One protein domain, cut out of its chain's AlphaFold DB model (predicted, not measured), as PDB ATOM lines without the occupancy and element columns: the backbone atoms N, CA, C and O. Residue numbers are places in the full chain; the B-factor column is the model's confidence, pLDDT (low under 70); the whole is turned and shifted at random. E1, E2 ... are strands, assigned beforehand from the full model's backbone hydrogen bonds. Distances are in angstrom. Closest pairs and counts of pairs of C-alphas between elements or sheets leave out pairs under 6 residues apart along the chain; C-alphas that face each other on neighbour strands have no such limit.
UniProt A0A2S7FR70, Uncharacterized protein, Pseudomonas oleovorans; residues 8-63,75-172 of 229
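What this domain is: This is residues 8 to 63 and 75 to 172 of the 229 residues of an uncharacterized protein of Pseudomonas oleovorans (UniProt A0A2S7FR70). Two twisted sheets, E3 E4 E5 and E6 E7 E8 E9, lie partly face to face as a sandwich with their strands crossed. At the other end of the long axis from the sheet E3 E4 E5 is the small hairpin E1 E2, set among long loops. The printed part has 154 residues with nine named strands, E1 to E9 in order along the chain, and no named helix; the class is all strand, though under half of the residues, 68, are in named elements. The sheets, in the orders E1 - E2, E3 - E4 - E5 and E6 - E7 - E8 - E9, are antiparallel. The whole is compact, with a radius of gyration of the C-alphas of 15.6 A, and only just elongated, spanning 49 by 32 by 25 A.

How they stand to each other: E1, residues 31 to 36, and E2, residues 42 to 45, form a hairpin; N 33 and O 45 are 2.8 A apart, within hydrogen-bond range. Residues 23 to 24 pair antiparallel with residues 31 to 32 of E1. E3, residues 82 to 88, E4, residues 95 to 102, and E5, residues 105 to 112, form a meander, each strand the antiparallel neighbour of the one before; N 85 and O 99 are 2.7 A apart, and N 98 and O 109 2.8 A. E6, residues 121 to 128, E7, residues 131 to 140, E8, residues 145 to 154, and E9, residues 165 to 171, form a second meander; N 123 and O 135 are 2.9 A apart, N 136 and O 149 2.8 A, and N 148 and O 167 2.8 A. In the sandwich, two sheets face to face, the strands of one stand at 88 degrees to those of the other. The closest C-alphas of E5 and E8 are those of Phe 111 and Ala 153, 4.5 A apart. Those of E3 and E6 are Val 84 and Phe 122, 7.3 A. E1 is apart from E3 to E9.

Where its parts are: E1 begins at C-alpha 31, (34.525, 29.973, -26.681). E5 is 23.2 A long, E6 22.3 A, E7 27.4 A and E8 27.2 A; E8 bends by 54 degrees at residue 151. E9 ends at C-alpha 171, (30.435, 49.975, -36.512).

The domain as a whole: The two C-alphas farthest apart are those of Cys 28 and Gly 91, 51.3 A. Residues 64 to 74 are not printed, and C-alphas 63 and 75 are 24.8 A apart across that cut, in the link from E2 to E3. Of the links that are printed whole, none is long. Mean pLDDT of the printed part is 82.8; residues 8 to 20, 59 to 63 and 75 to 76 are under 70.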
ATOM      1  N   VAL A   8      52.519  52.443 -32.152       58.06
ATOM      2  CA  VAL A   8      52.733  51.117 -31.565       58.06
ATOM      3  C   VAL A   8      51.432  50.315 -31.594       58.06
ATOM      4  O   VAL A   8      50.400  50.810 -31.142       58.06
ATOM      5  N   ALA A   9      51.480  49.082 -32.096       59.88
ATOM      6  CA  ALA A   9      50.361  48.158 -32.028       59.88
ATOM      7  C   ALA A   9      49.972  47.924 -30.571       59.88
ATOM      8  O   ALA A   9      50.816  47.636 -29.720       59.88
ATOM      9  N   THR A  10      48.681  48.060 -30.290       58.97
ATOM     10  CA  THR A  10      48.148  47.997 -28.924       58.97
ATOM     11  C   THR A  10      48.211  46.585 -28.348       58.97
ATOM     12  O   THR A  10      48.300  46.441 -27.131       58.97
ATOM     13  N   LEU A  11      48.240  45.548 -29.193       63.44
ATOM     14  CA  LEU A  11      48.535  44.180 -28.779       63.44
ATOM     15  C   LEU A  11      49.969  43.795 -29.177       63.44
ATOM     16  O   LEU A  11      50.228  43.282 -30.268       63.44
ATOM     17  N   SER A  12      50.916  44.076 -28.281       56.16
ATOM     18  CA  SER A  12      52.352  43.854 -28.492       56.16
ATOM     19  C   SER A  12      52.782  42.391 -28.320       56.16
ATOM     20  O   SER A  12      53.719  41.956 -28.994       56.16
ATOM     21  N   GLU A  13      52.085  41.633 -27.470       54.97
ATOM     22  CA  GLU A  13      52.371  40.233 -27.144       54.97
ATOM     23  C   GLU A  13      51.369  39.295 -27.817       54.97
ATOM     24  O   GLU A  13      50.346  38.899 -27.266       54.97
ATOM     25  N   LEU A  14      51.692  38.912 -29.048       58.03
ATOM     26  CA  LEU A  14      51.056  37.791 -29.723       58.03
ATOM     27  C   LEU A  14      52.093  36.687 -29.879       58.03
ATOM     28  O   LEU A  14      52.634  36.465 -30.962       58.03
ATOM     29  N   SER A  15      52.408  36.003 -28.782       42.41
ATOM     30  CA  SER A  15      53.239  34.803 -28.834       42.41
ATOM     31  C   SER A  15      52.466  33.707 -29.567       42.41
ATOM     32  O   SER A  15      51.532  33.131 -29.025       42.41
ATOM     33  N   GLY A  16      52.825  33.474 -30.832       42.22
ATOM     34  CA  GLY A  16      52.490  32.265 -31.583       42.22
ATOM     35  C   GLY A  16      51.009  31.912 -31.651       42.22
ATOM     36  O   GLY A  16      50.647  30.848 -31.189       42.22
ATOM     37  N   GLY A  17      50.180  32.759 -32.271       45.28
ATOM     38  CA  GLY A  17      48.759  32.459 -32.471       45.28
ATOM     39  C   GLY A  17      48.029  32.357 -31.135       45.28
ATOM     40  O   GLY A  17      48.227  31.428 -30.365       45.28
ATOM     41  N   ILE A  18      47.122  33.285 -30.845       51.97
ATOM     42  CA  ILE A  18      46.159  33.028 -29.779       51.97
ATOM     43  C   ILE A  18      45.294  31.864 -30.294       51.97
ATOM     44  O   ILE A  18      44.337  32.061 -31.028       51.97
ATOM     45  N   THR A  19      45.724  30.632 -30.042       53.66
ATOM     46  CA  THR A  19      45.087  29.371 -30.450       53.66
ATOM     47  C   THR A  19      44.012  28.964 -29.449       53.66
ATOM     48  O   THR A  19      43.208  28.083 -29.731       53.66
ATOM     49  N   HIS A  20      43.968  29.659 -28.309       65.12
ATOM     50  CA  HIS A  20      43.010  29.459 -27.239       65.12
ATOM     51  C   HIS A  20      42.133  30.706 -27.089       65.12
ATOM     52  O   HIS A  20      42.653  31.776 -26.763       65.12
ATOM     53  N   PRO A  21      40.821  30.589 -27.329       80.44
ATOM     54  CA  PRO A  21      39.861  31.635 -27.010       80.44
ATOM     55  C   PRO A  21      40.036  32.136 -25.569       80.44
ATOM     56  O   PRO A  21      40.227  31.340 -24.650       80.44
ATOM     57  N   ASN A  22      39.996  33.454 -25.371       82.12
ATOM     58  CA  ASN A  22      40.223  34.101 -24.072       82.12
ATOM     59  C   ASN A  22      38.919  34.471 -23.341       82.12
ATOM     60  O   ASN A  22      38.975  35.004 -22.234       82.12
ATOM     61  N   ALA A  23      37.759  34.221 -23.949       85.81
ATOM     62  CA  ALA A  23      36.456  34.534 -23.381       85.81
ATOM     63  C   ALA A  23      35.389  33.513 -23.808       85.81
ATOM     64  O   ALA A  23      35.573  32.735 -24.743       85.81
ATOM     65  N   ALA A  24      34.244  33.546 -23.128       87.00
ATOM     66  CA  ALA A  24      33.020  32.883 -23.563       87.00
ATOM     67  C   ALA A  24      32.032  33.930 -24.089       87.00
ATOM     68  O   ALA A  24      31.939  35.037 -23.553       87.00
ATOM     69  N   CYS A  25      31.284  33.590 -25.137       87.12
ATOM     70  CA  CYS A  25      30.262  34.463 -25.685       87.12
ATOM     71  C   CYS A  25      29.179  34.709 -24.622       87.12
ATOM     72  O   CYS A  25      28.591  33.740 -24.135       87.12
ATOM     73  N   PRO A  26      28.827  35.969 -24.307       85.06
ATOM     74  CA  PRO A  26      27.816  36.264 -23.292       85.06
ATOM     75  C   PRO A  26      26.388  35.870 -23.710       85.06
ATOM     76  O   PRO A  26      25.482  35.913 -22.886       85.06
ATOM     77  N   VAL A  27      26.176  35.512 -24.982       88.50
ATOM     78  CA  VAL A  27      24.864  35.133 -25.531       88.50
ATOM     79  C   VAL A  27      24.715  33.617 -25.631       88.50
ATOM     80  O   VAL A  27      23.716  33.075 -25.174       88.50
ATOM     81  N   CYS A  28      25.689  32.924 -26.230       87.69
ATOM     82  CA  CYS A  28      25.593  31.484 -26.502       87.69
ATOM     83  C   CYS A  28      26.561  30.618 -25.679       87.69
ATOM     84  O   CYS A  28      26.495  29.395 -25.762       87.69
ATOM     85  N   GLY A  29      27.481  31.222 -24.920       85.44
ATOM     86  CA  GLY A  29      28.492  30.515 -24.129       85.44
ATOM     87  C   GLY A  29      29.647  29.903 -24.931       85.44
ATOM     88  O   GLY A  29      30.557  29.342 -24.327       85.44
ATOM     89  N   ALA A  30      29.651  30.008 -26.266       87.50
ATOM     90  CA  ALA A  30      30.724  29.464 -27.101       87.50
ATOM     91  C   ALA A  30      32.082  30.124 -26.786       87.50
ATOM     92  O   ALA A  30      32.114  31.323 -26.500       87.50
ATOM     93  N   PRO A  31      33.202  29.386 -26.856       86.56
ATOM     94  CA  PRO A  31      34.525  29.973 -26.681       86.56
ATOM     95  C   PRO A  31      34.829  30.934 -27.841       86.56
ATOM     96  O   PRO A  31      34.693  30.568 -29.006       86.56
ATOM     97  N   VAL A  32      35.218  32.166 -27.515       88.31
ATOM     98  CA  VAL A  32      35.443  33.271 -28.461       88.31
ATOM     99  C   VAL A  32      36.694  34.068 -28.109       88.31
ATOM    100  O   VAL A  32      37.193  34.040 -26.980       88.31
ATOM    101  N   TYR A  33      37.184  34.830 -29.077       86.75
ATOM    102  CA  TYR A  33      38.242  35.802 -28.868       86.75
ATOM    103  C   TYR A  33      37.649  37.179 -28.601       86.75
ATOM    104  O   TYR A  33      37.110  37.816 -29.502       86.75
ATOM    105  N   TYR A  34      37.765  37.653 -27.368       85.75
ATOM    106  CA  TYR A  34      37.459  39.028 -27.006       85.75
ATOM    107  C   TYR A  34      38.686  39.911 -27.209       85.75
ATOM    108  O   TYR A  34      39.773  39.605 -26.707       85.75
ATOM    109  N   TYR A  35      38.498  41.024 -27.910       84.75
ATOM    110  CA  TYR A  35      39.509  42.058 -28.040       84.75
ATOM    111  C   TYR A  35      38.937  43.426 -27.668       84.75
ATOM    112  O   TYR A  35      37.859  43.818 -28.123       84.75
ATOM    113  N   GLU A  36      39.691  44.150 -26.845       82.50
ATOM    114  CA  GLU A  36      39.400  45.514 -26.430       82.50
ATOM    115  C   GLU A  36      40.562  46.412 -26.841       82.50
ATOM    116  O   GLU A  36      41.694  46.249 -26.385       82.50
ATOM    117  N   SER A  37      40.273  47.352 -27.734       79.88
ATOM    118  CA  SER A  37      41.225  48.383 -28.105       79.88
ATOM    119  C   SER A  37      41.443  49.313 -26.916       79.88
ATOM    120  O   SER A  37      40.492  49.685 -26.225       79.88
ATOM    121  N   SER A  38      42.668  49.811 -26.738       75.50
ATOM    122  CA  SER A  38      42.971  50.849 -25.740       75.50
ATOM    123  C   SER A  38      42.212  52.166 -25.970       75.50
ATOM    124  O   SER A  38      42.263  53.063 -25.133       75.50
ATOM    125  N   TYR A  39      41.484  52.279 -27.084       74.62
ATOM    126  CA  TYR A  39      40.616  53.403 -27.426       74.62
ATOM    127  C   TYR A  39      39.118  53.090 -27.229       74.62
ATOM    128  O   TYR A  39      38.263  53.803 -27.751       74.62
ATOM    129  N   GLY A  40      38.790  52.021 -26.493       77.00
ATOM    130  CA  GLY A  40      37.437  51.699 -26.019       77.00
ATOM    131  C   GLY A  40      36.567  50.877 -26.976       77.00
ATOM    132  O   GLY A  40      35.423  50.554 -26.644       77.00
ATOM    133  N   GLY A  41      37.083  50.532 -28.157       82.19
ATOM    134  CA  GLY A  41      36.433  49.595 -29.074       82.19
ATOM    135  C   GLY A  41      36.470  48.182 -28.516       82.19
ATOM    136  O   GLY A  41      37.502  47.761 -28.002       82.19
ATOM    137  N   ARG A  42      35.372  47.431 -28.637       86.56
ATOM    138  CA  ARG A  42      35.277  46.054 -28.125       86.56
ATOM    139  C   ARG A  42      34.642  45.146 -29.160       86.56
ATOM    140  O   ARG A  42      33.631  45.504 -29.749       86.56
ATOM    141  N   VAL A  43      35.199  43.967 -29.375       88.00
ATOM    142  CA  VAL A  43      34.710  43.049 -30.407       88.00
ATOM    143  C   VAL A  43      34.970  41.604 -30.005       88.00
ATOM    144  O   VAL A  43      35.960  41.299 -29.342       88.00
ATOM    145  N   TYR A  44      34.056  40.722 -30.404       88.69
ATOM    146  CA  TYR A  44      34.215  39.280 -30.274       88.69
ATOM    147  C   TYR A  44      34.433  38.676 -31.658       88.69
ATOM    148  O   TYR A  44      33.644  38.910 -32.578       88.69
ATOM    149  N   PHE A  45      35.484  37.879 -31.792       88.88
ATOM    150  CA  PHE A  45      35.815  37.134 -32.996       88.88
ATOM    151  C   PHE A  45      35.730  35.632 -32.744       88.88
ATOM    152  O   PHE A  45      36.026  35.155 -31.648       88.88
ATOM    153  N   ASP A  46      35.384  34.888 -33.787       86.44
ATOM    154  CA  ASP A  46      35.592  33.444 -33.834       86.44
ATOM    155  C   ASP A  46      37.082  33.117 -34.012       86.44
ATOM    156  O   ASP A  46      37.540  32.095 -33.510       86.44
ATOM    157  N   GLU A  47      37.860  33.996 -34.670       84.88
ATOM    158  CA  GLU A  47      39.310  33.849 -34.884       84.88
ATOM    159  C   GLU A  47      40.035  35.220 -34.947       84.88
ATOM    160  O   GLU A  47      39.558  36.156 -35.588       84.88
ATOM    161  N   LEU A  48      41.223  35.350 -34.326       84.69
ATOM    162  CA  LEU A  48      42.055  36.579 -34.339       84.69
ATOM    163  C   LEU A  48      43.044  36.639 -35.511       84.69
ATOM    164  O   LEU A  48      44.263  36.764 -35.325       84.69
ATOM    165  N   GLY A  49      42.517  36.554 -36.723       86.00
ATOM    166  CA  GLY A  49      43.271  36.728 -37.957       86.00
ATOM    167  C   GLY A  49      42.343  36.830 -39.162       86.00
ATOM    168  O   GLY A  49      41.140  36.627 -39.008       86.00
ATOM    169  N   PRO A  50      42.878  37.135 -40.354       86.81
ATOM    170  CA  PRO A  50      42.086  37.246 -41.579       86.81
ATOM    171  C   PRO A  50      41.249  35.982 -41.824       86.81
ATOM    172  O   PRO A  50      41.785  34.882 -41.676       86.81
ATOM    173  N   PRO A  51      39.962  36.096 -42.202       89.25
ATOM    174  CA  PRO A  51      39.228  37.303 -42.613       89.25
ATOM    175  C   PRO A  51      38.622  38.135 -41.460       89.25
ATOM    176  O   PRO A  51      37.740  38.953 -41.700       89.25
ATOM    177  N   TRP A  52      39.079  37.943 -40.223       90.06
ATOM    178  CA  TRP A  52      38.566  38.561 -38.991       90.06
ATOM    179  C   TRP A  52      37.096  38.203 -38.717       90.06
ATOM    180  O   TRP A  52      36.254  39.097 -38.576       90.06
ATOM    181  N   PRO A  53      36.749  36.899 -38.668       88.81
ATOM    182  CA  PRO A  53      35.365  36.459 -38.539       88.81
ATOM    183  C   PRO A  53      34.794  36.886 -37.184       88.81
ATOM    184  O   PRO A  53      35.192  36.375 -36.138       88.81
ATOM    185  N   LYS A  54      33.868  37.847 -37.189       89.31
ATOM    186  CA  LYS A  54      33.166  38.277 -35.973       89.31
ATOM    187  C   LYS A  54      32.232  37.183 -35.489       89.31
ATOM    188  O   LYS A  54      31.552  36.549 -36.293       89.31
ATOM    189  N   HIS A  55      32.105  37.072 -34.175       88.12
ATOM    190  CA  HIS A  55      31.148  36.155 -33.589       88.12
ATOM    191  C   HIS A  55      29.708  36.681 -33.787       88.12
ATOM    192  O   HIS A  55      29.370  37.764 -33.279       88.12
ATOM    193  N   PRO A  56      28.829  35.938 -34.485       86.94
ATOM    194  CA  PRO A  56      27.534  36.441 -34.946       86.94
ATOM    195  C   PRO A  56      26.582  36.805 -33.804       86.94
ATOM    196  O   PRO A  56      25.796  37.731 -33.952       86.94
ATOM    197  N   CYS A  57      26.677  36.156 -32.638       82.19
ATOM    198  CA  CYS A  57      25.782  36.450 -31.515       82.19
ATOM    199  C   CYS A  57      25.952  37.862 -30.931       82.19
ATOM    200  O   CYS A  57      25.081  38.330 -30.206       82.19
ATOM    201  N   THR A  58      27.077  38.523 -31.208       74.88
ATOM    202  CA  THR A  58      27.372  39.884 -30.719       74.88
ATOM    203  C   THR A  58      27.295  40.945 -31.812       74.88
ATOM    204  O   THR A  58      27.413  42.137 -31.531       74.88
ATOM    205  N   ALA A  59      27.076  40.526 -33.059       67.69
ATOM    206  CA  ALA A  59      26.766  41.426 -34.150       67.69
ATOM    207  C   ALA A  59      25.244  41.627 -34.174       67.69
ATOM    208  O   ALA A  59      24.502  40.665 -34.321       67.69
ATOM    209  N   ASN A  60      24.760  42.868 -34.074       58.56
ATOM    210  CA  ASN A  60      23.336  43.191 -34.278       58.56
ATOM    211  C   ASN A  60      22.896  43.036 -35.757       58.56
ATOM    212  O   ASN A  60      21.931  43.665 -36.186       58.56
ATOM    213  N   GLU A  61      23.619  42.245 -36.550       50.19
ATOM    214  CA  GLU A  61      23.343  42.015 -37.963       50.19
ATOM    215  C   GLU A  61      22.267  40.922 -38.087       50.19
ATOM    216  O   GLU A  61      22.375  39.882 -37.424       50.19
ATOM    217  N   PRO A  62      21.226  41.108 -38.917       40.56
ATOM    218  CA  PRO A  62      20.245  40.062 -39.169       40.56
ATOM    219  C   PRO A  62      20.952  38.845 -39.770       40.56
ATOM    220  O   PRO A  62      21.596  38.938 -40.816       40.56
ATOM    221  N   VAL A  63      20.837  37.706 -39.081       43.53
ATOM    222  CA  VAL A  63      21.445  36.420 -39.444       43.53
ATOM    223  C   VAL A  63      21.029  36.046 -40.866       43.53
ATOM    224  O   VAL A  63      19.968  35.476 -41.098       43.53
ATOM    225  N   ARG A  75      44.559  28.943 -41.840       54.56
ATOM    226  CA  ARG A  75      45.146  29.138 -40.502       54.56
ATOM    227  C   ARG A  75      46.677  29.136 -40.467       54.56
ATOM    228  O   ARG A  75      47.247  29.769 -39.584       54.56
ATOM    229  N   GLU A  76      47.344  28.417 -41.366       59.16
ATOM    230  CA  GLU A  76      48.709  27.938 -41.082       59.16
ATOM    231  C   GLU A  76      49.832  28.965 -41.340       59.16
ATOM    232  O   GLU A  76      50.897  28.869 -40.728       59.16
ATOM    233  N   ASP A  77      49.577  30.028 -42.113       80.88
ATOM    234  CA  ASP A  77      50.648  30.951 -42.532       80.88
ATOM    235  C   ASP A  77      50.591  32.359 -41.932       80.88
ATOM    236  O   ASP A  77      51.588  33.086 -41.991       80.88
ATOM    237  N   TRP A  78      49.466  32.764 -41.331       86.44
ATOM    238  CA  TRP A  78      49.328  34.107 -40.764       86.44
ATOM    239  C   TRP A  78      50.063  34.226 -39.431       86.44
ATOM    240  O   TRP A  78      49.601  33.803 -38.368       86.44
ATOM    241  N   LYS A  79      51.222  34.871 -39.476       85.88
ATOM    242  CA  LYS A  79      52.080  35.105 -38.323       85.88
ATOM    243  C   LYS A  79      51.734  36.442 -37.667       85.88
ATOM    244  O   LYS A  79      51.383  37.407 -38.353       85.88
ATOM    245  N   PRO A  80      51.780  36.512 -36.326       85.19
ATOM    246  CA  PRO A  80      51.673  37.781 -35.632       85.19
ATOM    247  C   PRO A  80      52.905  38.633 -35.914       85.19
ATOM    248  O   PRO A  80      54.029  38.127 -35.930       85.19
ATOM    249  N   PHE A  81      52.685  39.927 -36.097       85.50
ATOM    250  CA  PHE A  81      53.751  40.907 -36.071       85.50
ATOM    251  C   PHE A  81      53.659  41.633 -34.727       85.50
ATOM    252  O   PHE A  81      52.716  42.381 -34.484       85.50
ATOM    253  N   GLY A  82      54.569  41.309 -33.805       81.00
ATOM    254  CA  GLY A  82      54.535  41.791 -32.421       81.00
ATOM    255  C   GLY A  82      55.256  43.125 -32.248       81.00
ATOM    256  O   GLY A  82      56.176  43.435 -33.005       81.00
ATOM    257  N   GLY A  83      54.851  43.916 -31.249       77.75
ATOM    258  CA  GLY A  83      55.473  45.213 -30.933       77.75
ATOM    259  C   GLY A  83      55.577  46.161 -32.133       77.75
ATOM    260  O   GLY A  83      56.569  46.878 -32.276       77.75
ATOM    261  N   VAL A  84      54.605  46.093 -33.048       85.06
ATOM    262  CA  VAL A  84      54.695  46.771 -34.342       85.06
ATOM    263  C   VAL A  84      54.660  48.257 -34.158       85.06
ATOM    264  O   VAL A  84      53.869  48.764 -33.383       85.06
ATOM    265  N   THR A  85      55.495  48.934 -34.922       85.38
ATOM    266  CA  THR A  85      55.572  50.367 -34.962       85.38
ATOM    267  C   THR A  85      55.439  50.870 -36.394       85.38
ATOM    268  O   THR A  85      56.281  50.529 -37.221       85.38
ATOM    269  N   ILE A  86      54.403  51.651 -36.708       86.56
ATOM    270  CA  ILE A  86      54.133  52.159 -38.066       86.56
ATOM    271  C   ILE A  86      54.546  53.625 -38.166       86.56
ATOM    272  O   ILE A  86      54.231  54.420 -37.286       86.56
ATOM    273  N   SER A  87      55.251  53.992 -39.233       86.81
ATOM    274  CA  SER A  87      55.635  55.378 -39.522       86.81
ATOM    275  C   SER A  87      55.666  55.626 -41.025       86.81
ATOM    276  O   SER A  87      56.023  54.730 -41.787       86.81
ATOM    277  N   GLU A  88      55.292  56.825 -41.459       86.38
ATOM    278  CA  GLU A  88      55.439  57.234 -42.857       86.38
ATOM    279  C   GLU A  88      56.916  57.518 -43.175       86.38
ATOM    280  O   GLU A  88      57.641  58.103 -42.366       86.38
ATOM    281  N   LYS A  89      57.384  57.076 -44.344       84.81
ATOM    282  CA  LYS A  89      58.775  57.233 -44.765       84.81
ATOM    283  C   LYS A  89      59.034  58.681 -45.186       84.81
ATOM    284  O   LYS A  89      58.390  59.207 -46.092       84.81
ATOM    285  N   ALA A  90      60.037  59.312 -44.574       82.31
ATOM    286  CA  ALA A  90      60.445  60.671 -44.925       82.31
ATOM    287  C   ALA A  90      60.797  60.778 -46.421       82.31
ATOM    288  O   ALA A  90      61.573  59.978 -46.944       82.31
ATOM    289  N   GLY A  91      60.210  61.764 -47.105       80.31
ATOM    290  CA  GLY A  91      60.421  61.993 -48.538       80.31
ATOM    291  C   GLY A  91      59.699  61.015 -49.476       80.31
ATOM    292  O   GLY A  91      59.906  61.094 -50.681       80.31
ATOM    293  N   ALA A  92      58.854  60.115 -48.958       83.69
ATOM    294  CA  ALA A  92      58.057  59.183 -49.755       83.69
ATOM    295  C   ALA A  92      56.612  59.131 -49.229       83.69
ATOM    296  O   ALA A  92      56.227  58.201 -48.521       83.69
ATOM    297  N   ALA A  93      55.832  60.159 -49.576       85.56
ATOM    298  CA  ALA A  93      54.439  60.293 -49.155       85.56
ATOM    299  C   ALA A  93      53.608  59.057 -49.538       85.56
ATOM    300  O   ALA A  93      53.732  58.529 -50.647       85.56
ATOM    301  N   GLY A  94      52.774  58.591 -48.610       87.38
ATOM    302  CA  GLY A  94      51.939  57.402 -48.781       87.38
ATOM    303  C   GLY A  94      52.699  56.072 -48.725       87.38
ATOM    304  O   GLY A  94      52.102  55.023 -48.971       87.38
ATOM    305  N   VAL A  95      53.998  56.078 -48.402       91.44
ATOM    306  CA  VAL A  95      54.783  54.867 -48.127       91.44
ATOM    307  C   VAL A  95      55.027  54.766 -46.630       91.44
ATOM    308  O   VAL A  95      55.721  55.587 -46.036       91.44
ATOM    309  N   TYR A  96      54.504  53.714 -46.017       91.62
ATOM    310  CA  TYR A  96      54.641  53.450 -44.591       91.62
ATOM    311  C   TYR A  96      55.629  52.318 -44.351       91.62
ATOM    312  O   TYR A  96      55.727  51.388 -45.145       91.62
ATOM    313  N   THR A  97      56.349  52.390 -43.235       92.31
ATOM    314  CA  THR A  97      57.206  51.325 -42.709       92.31
ATOM    315  C   THR A  97      56.632  50.844 -41.385       92.31
ATOM    316  O   THR A  97      56.538  51.618 -40.431       92.31
ATOM    317  N   ALA A  98      56.284  49.562 -41.318       91.12
ATOM    318  CA  ALA A  98      55.967  48.850 -40.091       91.12
ATOM    319  C   ALA A  98      57.198  48.078 -39.612       91.12
ATOM    320  O   ALA A  98      57.714  47.206 -40.308       91.12
ATOM    321  N   THR A  99      57.667  48.395 -38.410       89.00
ATOM    322  CA  THR A  99      58.795  47.729 -37.755       89.00
ATOM    323  C   THR A  99      58.308  47.009 -36.517       89.00
ATOM    324  O   THR A  99      57.728  47.632 -35.642       89.00
ATOM    325  N   GLY A 100      58.576  45.721 -36.399       84.94
ATOM    326  CA  GLY A 100      58.139  44.924 -35.260       84.94
ATOM    327  C   GLY A 100      59.017  43.700 -35.095       84.94
ATOM    328  O   GLY A 100      60.097  43.614 -35.680       84.94
ATOM    329  N   THR A 101      58.536  42.733 -34.331       79.94
ATOM    330  CA  THR A 101      59.258  41.505 -34.018       79.94
ATOM    331  C   THR A 101      58.458  40.294 -34.479       79.94
ATOM    332  O   THR A 101      57.251  40.202 -34.262       79.94
ATOM    333  N   THR A 102      59.144  39.336 -35.092       74.94
ATOM    334  CA  THR A 102      58.611  38.010 -35.408       74.94
ATOM    335  C   THR A 102      59.642  36.951 -35.047       74.94
ATOM    336  O   THR A 102      60.821  37.106 -35.363       74.94
ATOM    337  N   LEU A 103      59.233  35.890 -34.343       72.88
ATOM    338  CA  LEU A 103      60.135  34.821 -33.879       72.88
ATOM    339  C   LEU A 103      61.406  35.359 -33.180       72.88
ATOM    340  O   LEU A 103      62.514  34.886 -33.423       72.88
ATOM    341  N   GLY A 104      61.257  36.413 -32.370       72.56
ATOM    342  CA  GLY A 104      62.367  37.079 -31.672       72.56
ATOM    343  C   GLY A 104      63.273  37.955 -32.549       72.56
ATOM    344  O   GLY A 104      64.181  38.597 -32.031       72.56
ATOM    345  N   LYS A 105      63.035  38.029 -33.863       78.00
ATOM    346  CA  LYS A 105      63.795  38.867 -34.797       78.00
ATOM    347  C   LYS A 105      63.032  40.137 -35.127       78.00
ATOM    348  O   LYS A 105      61.865  40.088 -35.516       78.00
ATOM    349  N   LYS A 106      63.713  41.275 -35.022       83.38
ATOM    350  CA  LYS A 106      63.188  42.554 -35.496       83.38
ATOM    351  C   LYS A 106      63.178  42.555 -37.026       83.38
ATOM    352  O   LYS A 106      64.209  42.293 -37.640       83.38
ATOM    353  N   ILE A 107      62.032  42.847 -37.629       85.81
ATOM    354  CA  ILE A 107      61.885  43.013 -39.079       85.81
ATOM    355  C   ILE A 107      61.175  44.332 -39.378       85.81
ATOM    356  O   ILE A 107      60.391  44.826 -38.565       85.81
ATOM    357  N   SER A 108      61.439  44.878 -40.561       90.25
ATOM    358  CA  SER A 108      60.751  46.050 -41.094       90.25
ATOM    359  C   SER A 108      60.176  45.708 -42.461       90.25
ATOM    360  O   SER A 108      60.873  45.152 -43.308       90.25
ATOM    361  N   ILE A 109      58.903  46.031 -42.662       92.31
ATOM    362  CA  ILE A 109      58.191  45.869 -43.929       92.31
ATOM    363  C   ILE A 109      57.540  47.194 -44.300       92.31
ATOM    364  O   ILE A 109      57.106  47.950 -43.434       92.31
ATOM    365  N   CYS A 110      57.479  47.477 -45.590       94.94
ATOM    366  CA  CYS A 110      56.893  48.684 -46.140       94.94
ATOM    367  C   CYS A 110      55.588  48.355 -46.860       94.94
ATOM    368  O   CYS A 110      55.462  47.268 -47.412       94.94
ATOM    369  N   PHE A 111      54.640  49.281 -46.887       95.81
ATOM    370  CA  PHE A 111      53.402  49.180 -47.666       95.81
ATOM    371  C   PHE A 111      52.945  50.571 -48.104       95.81
ATOM    372  O   PHE A 111      53.399  51.579 -47.553       95.81
ATOM    373  N   ARG A 112      52.057  50.636 -49.099       95.38
ATOM    374  CA  ARG A 112      51.474  51.901 -49.559       95.38
ATOM    375  C   ARG A 112      50.082  52.108 -48.985       95.38
ATOM    376  O   ARG A 112      49.328  51.153 -48.848       95.38
ATOM    377  N   SER A 113      49.739  53.346 -48.670       91.81
ATOM    378  CA  SER A 113      48.382  53.737 -48.296       91.81
ATOM    379  C   SER A 113      48.193  55.228 -48.550       91.81
ATOM    380  O   SER A 113      49.081  56.026 -48.263       91.81
ATOM    381  N   SER A 114      47.022  55.613 -49.043       87.88
ATOM    382  CA  SER A 114      46.592  57.013 -49.157       87.88
ATOM    383  C   SER A 114      46.073  57.595 -47.835       87.88
ATOM    384  O   SER A 114      45.806  58.792 -47.734       87.88
ATOM    385  N   GLN A 115      45.926  56.756 -46.808       86.00
ATOM    386  CA  GLN A 115      45.436  57.120 -45.483       86.00
ATOM    387  C   GLN A 115      46.409  56.657 -44.396       86.00
ATOM    388  O   GLN A 115      47.124  55.666 -44.560       86.00
ATOM    389  N   VAL A 116      46.395  57.345 -43.253       82.25
ATOM    390  CA  VAL A 116      47.197  56.951 -42.091       82.25
ATOM    391  C   VAL A 116      46.707  55.596 -41.581       82.25
ATOM    392  O   VAL A 116      45.556  55.463 -41.171       82.25
ATOM    393  N   VAL A 117      47.594  54.602 -41.605       83.62
ATOM    394  CA  VAL A 117      47.301  53.238 -41.154       83.62
ATOM    395  C   VAL A 117      47.708  53.072 -39.702       83.62
ATOM    396  O   VAL A 117      48.857  53.324 -39.331       83.62
ATOM    397  N   MET A 118      46.772  52.588 -38.898       84.50
ATOM    398  CA  MET A 118      46.986  52.279 -37.491       84.50
ATOM    399  C   MET A 118      46.858  50.775 -37.279       84.50
ATOM    400  O   MET A 118      46.310  50.064 -38.118       84.50
ATOM    401  N   ALA A 119      47.385  50.280 -36.163       86.56
ATOM    402  CA  ALA A 119      47.331  48.863 -35.848       86.56
ATOM    403  C   ALA A 119      46.886  48.643 -34.407       86.56
ATOM    404  O   ALA A 119      47.508  49.127 -33.466       86.56
ATOM    405  N   ASP A 120      45.837  47.852 -34.248       86.81
ATOM    406  CA  ASP A 120      45.542  47.136 -33.016       86.81
ATOM    407  C   ASP A 120      46.203  45.760 -33.041       86.81
ATOM    408  O   ASP A 120      46.993  45.413 -32.161       86.81
ATOM    409  N   ILE A 121      45.936  45.010 -34.114       88.44
ATOM    410  CA  ILE A 121      46.525  43.698 -34.374       88.44
ATOM    411  C   ILE A 121      47.092  43.692 -35.788       88.44
ATOM    412  O   ILE A 121      46.378  43.964 -36.749       88.44
ATOM    413  N   PHE A 122      48.362  43.316 -35.922       91.31
ATOM    414  CA  PHE A 122      49.027  43.198 -37.214       91.31
ATOM    415  C   PHE A 122      49.338  41.727 -37.511       91.31
ATOM    416  O   PHE A 122      50.067  41.059 -36.770       91.31
ATOM    417  N   ARG A 123      48.803  41.220 -38.624       90.25
ATOM    418  CA  ARG A 123      49.094  39.883 -39.151       90.25
ATOM    419  C   ARG A 123      49.766  39.986 -40.507       90.25
ATOM    420  O   ARG A 123      49.477  40.884 -41.295       90.25
ATOM    421  N   TYR A 124      50.650  39.038 -40.783       91.19
ATOM    422  CA  TYR A 124      51.283  38.920 -42.087       91.19
ATOM    423  C   TYR A 124      51.483  37.454 -42.464       91.19
ATOM    424  O   TYR A 124      51.628  36.601 -41.589       91.19
ATOM    425  N   ARG A 125      51.545  37.160 -43.759       89.62
ATOM    426  CA  ARG A 125      52.040  35.880 -44.276       89.62
ATOM    427  C   ARG A 125      53.067  36.123 -45.371       89.62
ATOM    428  O   ARG A 125      52.958  37.082 -46.131       89.62
ATOM    429  N   ALA A 126      54.101  35.290 -45.417       90.31
ATOM    430  CA  ALA A 126      55.128  35.390 -46.448       90.31
ATOM    431  C   ALA A 126      54.601  34.814 -47.767       90.31
ATOM    432  O   ALA A 126      54.061  33.713 -47.777       90.31
ATOM    433  N   ILE A 127      54.780  35.552 -48.862       89.62
ATOM    434  CA  ILE A 127      54.422  35.104 -50.217       89.62
ATOM    435  C   ILE A 127      55.677  34.652 -50.967       89.62
ATOM    436  O   ILE A 127      55.695  33.615 -51.619       89.62
ATOM    437  N   SER A 128      56.755  35.424 -50.849       87.69
ATOM    438  CA  SER A 128      58.092  35.085 -51.345       87.69
ATOM    439  C   SER A 128      59.139  35.830 -50.504       87.69
ATOM    440  O   SER A 128      58.765  36.677 -49.686       87.69
ATOM    441  N   PRO A 129      60.451  35.555 -50.640       89.62
ATOM    442  CA  PRO A 129      61.470  36.260 -49.866       89.62
ATOM    443  C   PRO A 129      61.319  37.784 -49.970       89.62
ATOM    444  O   PRO A 129      61.366  38.356 -51.060       89.62
ATOM    445  N   GLY A 130      61.094  38.441 -48.829       87.69
ATOM    446  CA  GLY A 130      60.927  39.894 -48.738       87.69
ATOM    447  C   GLY A 130      59.587  40.453 -49.238       87.69
ATOM    448  O   GLY A 130      59.465  41.675 -49.283       87.69
ATOM    449  N   LEU A 131      58.610  39.610 -49.593       90.25
ATOM    450  CA  LEU A 131      57.253  40.009 -49.984       90.25
ATOM    451  C   LEU A 131      56.215  39.302 -49.112       90.25
ATOM    452  O   LEU A 131      56.240  38.081 -48.938       90.25
ATOM    453  N   PHE A 132      55.275  40.081 -48.602       92.94
ATOM    454  CA  PHE A 132      54.297  39.659 -47.620       92.94
ATOM    455  C   PHE A 132      52.916  40.130 -48.031       92.94
ATOM    456  O   PHE A 132      52.752  41.209 -48.592       92.94
ATOM    457  N   GLU A 133      51.920  39.339 -47.682       94.44
ATOM    458  CA  GLU A 133      50.562  39.838 -47.569       94.44
ATOM    459  C   GLU A 133      50.332  40.235 -46.114       94.44
ATOM    460  O   GLU A 133      50.764  39.531 -45.194       94.44
ATOM    461  N   VAL A 134      49.684  41.373 -45.902       94.56
ATOM    462  CA  VAL A 134      49.407  41.921 -44.576       94.56
ATOM    463  C   VAL A 134      47.917  42.100 -44.376       94.56
ATOM    464  O   VAL A 134      47.168  42.360 -45.317       94.56
ATOM    465  N   SER A 135      47.501  41.978 -43.122       94.75
ATOM    466  CA  SER A 135      46.165  42.346 -42.696       94.75
ATOM    467  C   SER A 135      46.220  42.930 -41.293       94.75
ATOM    468  O   SER A 135      46.768  42.320 -40.367       94.75
ATOM    469  N   ILE A 136      45.692  44.137 -41.154       93.69
ATOM    470  CA  ILE A 136      45.855  44.977 -39.976       93.69
ATOM    471  C   ILE A 136      44.465  45.333 -39.469       93.69
ATOM    472  O   ILE A 136      43.704  46.006 -40.161       93.69
ATOM    473  N   LEU A 137      44.141  44.863 -38.268       92.38
ATOM    474  CA  LEU A 137      42.949  45.280 -37.544       92.38
ATOM    475  C   LEU A 137      43.213  46.646 -36.916       92.38
ATOM    476  O   LEU A 137      44.245  46.832 -36.272       92.38
ATOM    477  N   ASP A 138      42.266  47.561 -37.063       91.25
ATOM    478  CA  ASP A 138      42.345  48.928 -36.558       91.25
ATOM    479  C   ASP A 138      40.988  49.363 -35.997       91.25
ATOM    480  O   ASP A 138      39.947  49.096 -36.596       91.25
ATOM    481  N   TYR A 139      40.980  50.023 -34.844       87.81
ATOM    482  CA  TYR A 139      39.801  50.681 -34.302       87.81
ATOM    483  C   TYR A 139      39.876  52.205 -34.465       87.81
ATOM    484  O   TYR A 139      40.611  52.905 -33.759       87.81
ATOM    485  N   ASP A 140      39.023  52.733 -35.343       85.56
ATOM    486  CA  ASP A 140      38.756  54.161 -35.475       85.56
ATOM    487  C   ASP A 140      37.834  54.603 -34.332       85.56
ATOM    488  O   ASP A 140      36.613  54.449 -34.386       85.56
ATOM    489  N   SER A 141      38.420  55.193 -33.288       81.31
ATOM    490  CA  SER A 141      37.679  55.704 -32.129       81.31
ATOM    491  C   SER A 141      36.747  56.873 -32.448       81.31
ATOM    492  O   SER A 141      35.800  57.116 -31.703       81.31
ATOM    493  N   THR A 142      37.016  57.620 -33.523       79.94
ATOM    494  CA  THR A 142      36.227  58.793 -33.910       79.94
ATOM    495  C   THR A 142      34.929  58.363 -34.571       79.94
ATOM    496  O   THR A 142      33.864  58.857 -34.212       79.94
ATOM    497  N   LYS A 143      35.012  57.411 -35.504       82.00
ATOM    498  CA  LYS A 143      33.837  56.838 -36.177       82.00
ATOM    499  C   LYS A 143      33.258  55.629 -35.445       82.00
ATOM    500  O   LYS A 143      32.216  55.128 -35.844       82.00
ATOM    501  N   LYS A 144      33.936  55.164 -34.391       83.75
ATOM    502  CA  LYS A 144      33.639  53.931 -33.645       83.75
ATOM    503  C   LYS A 144      33.559  52.705 -34.558       83.75
ATOM    504  O   LYS A 144      32.695  51.841 -34.390       83.75
ATOM    505  N   ASN A 145      34.474  52.645 -35.522       88.69
ATOM    506  CA  ASN A 145      34.532  51.601 -36.534       88.69
ATOM    507  C   ASN A 145      35.722  50.679 -36.304       88.69
ATOM    508  O   ASN A 145      36.830  51.133 -36.045       88.69
ATOM    509  N   TRP A 146      35.500  49.387 -36.496       90.56
ATOM    510  CA  TRP A 146      36.563  48.431 -36.751       90.56
ATOM    511  C   TRP A 146      36.845  48.392 -38.244       90.56
ATOM    512  O   TRP A 146      35.948  48.138 -39.052       90.56
ATOM    513  N   LEU A 147      38.097  48.643 -38.582       93.31
ATOM    514  CA  LEU A 147      38.645  48.657 -39.920       93.31
ATOM    515  C   LEU A 147      39.606  47.482 -40.089       93.31
ATOM    516  O   LEU A 147      40.272  47.054 -39.143       93.31
ATOM    517  N   VAL A 148      39.697  46.991 -41.317       95.25
ATOM    518  CA  VAL A 148      40.743  46.071 -41.749       95.25
ATOM    519  C   VAL A 148      41.467  46.690 -42.930       95.25
ATOM    520  O   VAL A 148      40.845  46.972 -43.959       95.25
ATOM    521  N   TRP A 149      42.779  46.858 -42.775       96.00
ATOM    522  CA  TRP A 149      43.691  47.205 -43.857       96.00
ATOM    523  C   TRP A 149      44.322  45.931 -44.404       96.00
ATOM    524  O   TRP A 149      44.972  45.215 -43.647       96.00
ATOM    525  N   SER A 150      44.159  45.645 -45.692       95.94
ATOM    526  CA  SER A 150      44.681  44.423 -46.315       95.94
ATOM    527  C   SER A 150      45.346  44.715 -47.652       95.94
ATOM    528  O   SER A 150      44.851  45.527 -48.435       95.94
ATOM    529  N   GLY A 151      46.454  44.035 -47.931       95.25
ATOM    530  CA  GLY A 151      47.181  44.183 -49.188       95.25
ATOM    531  C   GLY A 151      48.616  43.679 -49.100       95.25
ATOM    532  O   GLY A 151      48.964  42.902 -48.209       95.25
ATOM    533  N   MET A 152      49.449  44.126 -50.034       95.75
ATOM    534  CA  MET A 152      50.838  43.687 -50.141       95.75
ATOM    535  C   MET A 152      51.790  44.614 -49.383       95.75
ATOM    536  O   MET A 152      51.647  45.836 -49.384       95.75
ATOM    537  N   ALA A 153      52.802  44.014 -48.763       94.50
ATOM    538  CA  ALA A 153      53.911  44.695 -48.114       94.50
ATOM    539  C   ALA A 153      55.240  44.047 -48.521       94.50
ATOM    540  O   ALA A 153      55.309  42.852 -48.799       94.50
ATOM    541  N   ALA A 154      56.326  44.811 -48.527       92.12
ATOM    542  CA  ALA A 154      57.637  44.334 -48.948       92.12
ATOM    543  C   ALA A 154      58.755  44.931 -48.093       92.12
ATOM    544  O   ALA A 154      58.648  46.054 -47.615       92.12
ATOM    545  N   VAL A 155      59.857  44.200 -47.917       90.00
ATOM    546  CA  VAL A 155      61.080  44.757 -47.299       90.00
ATOM    547  C   VAL A 155      61.668  45.857 -48.182       90.00
ATOM    548  O   VAL A 155      62.101  46.886 -47.674       90.00
ATOM    549  N   ASP A 156      61.641  45.649 -49.499       87.19
ATOM    550  CA  ASP A 156      62.051  46.635 -50.495       87.19
ATOM    551  C   ASP A 156      60.821  47.407 -51.014       87.19
ATOM    552  O   ASP A 156      59.973  46.806 -51.684       87.19
ATOM    553  N   PRO A 157      60.709  48.725 -50.750       85.88
ATOM    554  CA  PRO A 157      59.594  49.547 -51.217       85.88
ATOM    555  C   PRO A 157      59.405  49.561 -52.737       85.88
ATOM    556  O   PRO A 157      58.301  49.834 -53.197       85.88
ATOM    557  N   THR A 158      60.449  49.276 -53.524       87.25
ATOM    558  CA  THR A 158      60.357  49.249 -54.996       87.25
ATOM    559  C   THR A 158      59.486  48.103 -55.511       87.25
ATOM    560  O   THR A 158      59.007  48.148 -56.640       87.25
ATOM    561  N   ARG A 159      59.237  47.091 -54.669       85.31
ATOM    562  CA  ARG A 159      58.393  45.931 -54.979       85.31
ATOM    563  C   ARG A 159      56.915  46.147 -54.649       85.31
ATOM    564  O   ARG A 159      56.126  45.218 -54.800       85.31
ATOM    565  N   LEU A 160      56.541  47.329 -54.156       87.69
ATOM    566  CA  LEU A 160      55.155  47.658 -53.833       87.69
ATOM    567  C   LEU A 160      54.397  48.034 -55.103       87.69
ATOM    568  O   LEU A 160      54.723  49.030 -55.749       87.69
ATOM    569  N   THR A 161      53.378  47.250 -55.434       78.69
ATOM    570  CA  THR A 161      52.550  47.457 -56.627       78.69
ATOM    571  C   THR A 161      51.309  48.287 -56.326       78.69
ATOM    572  O   THR A 161      50.992  49.198 -57.083       78.69
ATOM    573  N   ASP A 162      50.665  48.034 -55.185       90.44
ATOM    574  CA  ASP A 162      49.331  48.548 -54.873       90.44
ATOM    575  C   ASP A 162      49.256  49.162 -53.469       90.44
ATOM    576  O   ASP A 162      50.112  48.924 -52.609       90.44
ATOM    577  N   GLU A 163      48.220  49.967 -53.239       94.56
ATOM    578  CA  GLU A 163      47.873  50.479 -51.911       94.56
ATOM    579  C   GLU A 163      47.117  49.433 -51.086       94.56
ATOM    580  O   GLU A 163      46.417  48.572 -51.623       94.56
ATOM    581  N   LEU A 164      47.228  49.526 -49.761       95.44
ATOM    582  CA  LEU A 164      46.379  48.752 -48.866       95.44
ATOM    583  C   LEU A 164      44.913  49.141 -49.078       95.44
ATOM    584  O   LEU A 164      44.541  50.314 -49.047       95.44
ATOM    585  N   SER A 165      44.067  48.128 -49.225       95.56
ATOM    586  CA  SER A 165      42.617  48.286 -49.185       95.56
ATOM    587  C   SER A 165      42.155  48.471 -47.742       95.56
ATOM    588  O   SER A 165      42.649  47.789 -46.847       95.56
ATOM    589  N   CYS A 166      41.200  49.370 -47.511       94.19
ATOM    590  CA  CYS A 166      40.591  49.597 -46.202       94.19
ATOM    591  C   CYS A 166      39.110  49.236 -46.252       94.19
ATOM    592  O   CYS A 166      38.385  49.711 -47.127       94.19
ATOM    593  N   SER A 167      38.650  48.416 -45.311       93.06
ATOM    594  CA  SER A 167      37.247  48.008 -45.211       93.06
ATOM    595  C   SER A 167      36.738  48.124 -43.779       93.06
ATOM    596  O   SER A 167      37.450  47.801 -42.832       93.06
ATOM    597  N   VAL A 168      35.499  48.588 -43.610       91.62
ATOM    598  CA  VAL A 168      34.817  48.588 -42.311       91.62
ATOM    599  C   VAL A 168      34.237  47.198 -42.079       91.62
ATOM    600  O   VAL A 168      33.414  46.736 -42.865       91.62
ATOM    601  N   ILE A 169      34.626  46.546 -40.986       89.12
ATOM    602  CA  ILE A 169      34.096  45.230 -40.601       89.12
ATOM    603  C   ILE A 169      33.051  45.321 -39.484       89.12
ATOM    604  O   ILE A 169      32.271  44.388 -39.279       89.12
ATOM    605  N   HIS A 170      33.001  46.432 -38.743       84.94
ATOM    606  CA  HIS A 170      31.963  46.701 -37.746       84.94
ATOM    607  C   HIS A 170      31.884  48.186 -37.403       84.94
ATOM    608  O   HIS A 170      32.910  48.851 -37.318       84.94
ATOM    609  N   SER A 171      30.681  48.663 -37.106       84.62
ATOM    610  CA  SER A 171      30.435  49.975 -36.512       84.62
ATOM    611  C   SER A 171      29.690  49.787 -35.199       84.62
ATOM    612  O   SER A 171      28.661  49.105 -35.165       84.62
ATOM    613  N   HIS A 172      30.181  50.383 -34.116       77.06
ATOM    614  CA  HIS A 172      29.380  50.474 -32.903       77.06
ATOM    615  C   HIS A 172      28.313  51.553 -33.104       77.06
ATOM    616  O   HIS A 172      28.664  52.684 -33.449       77.06
TER     617      HIS A 172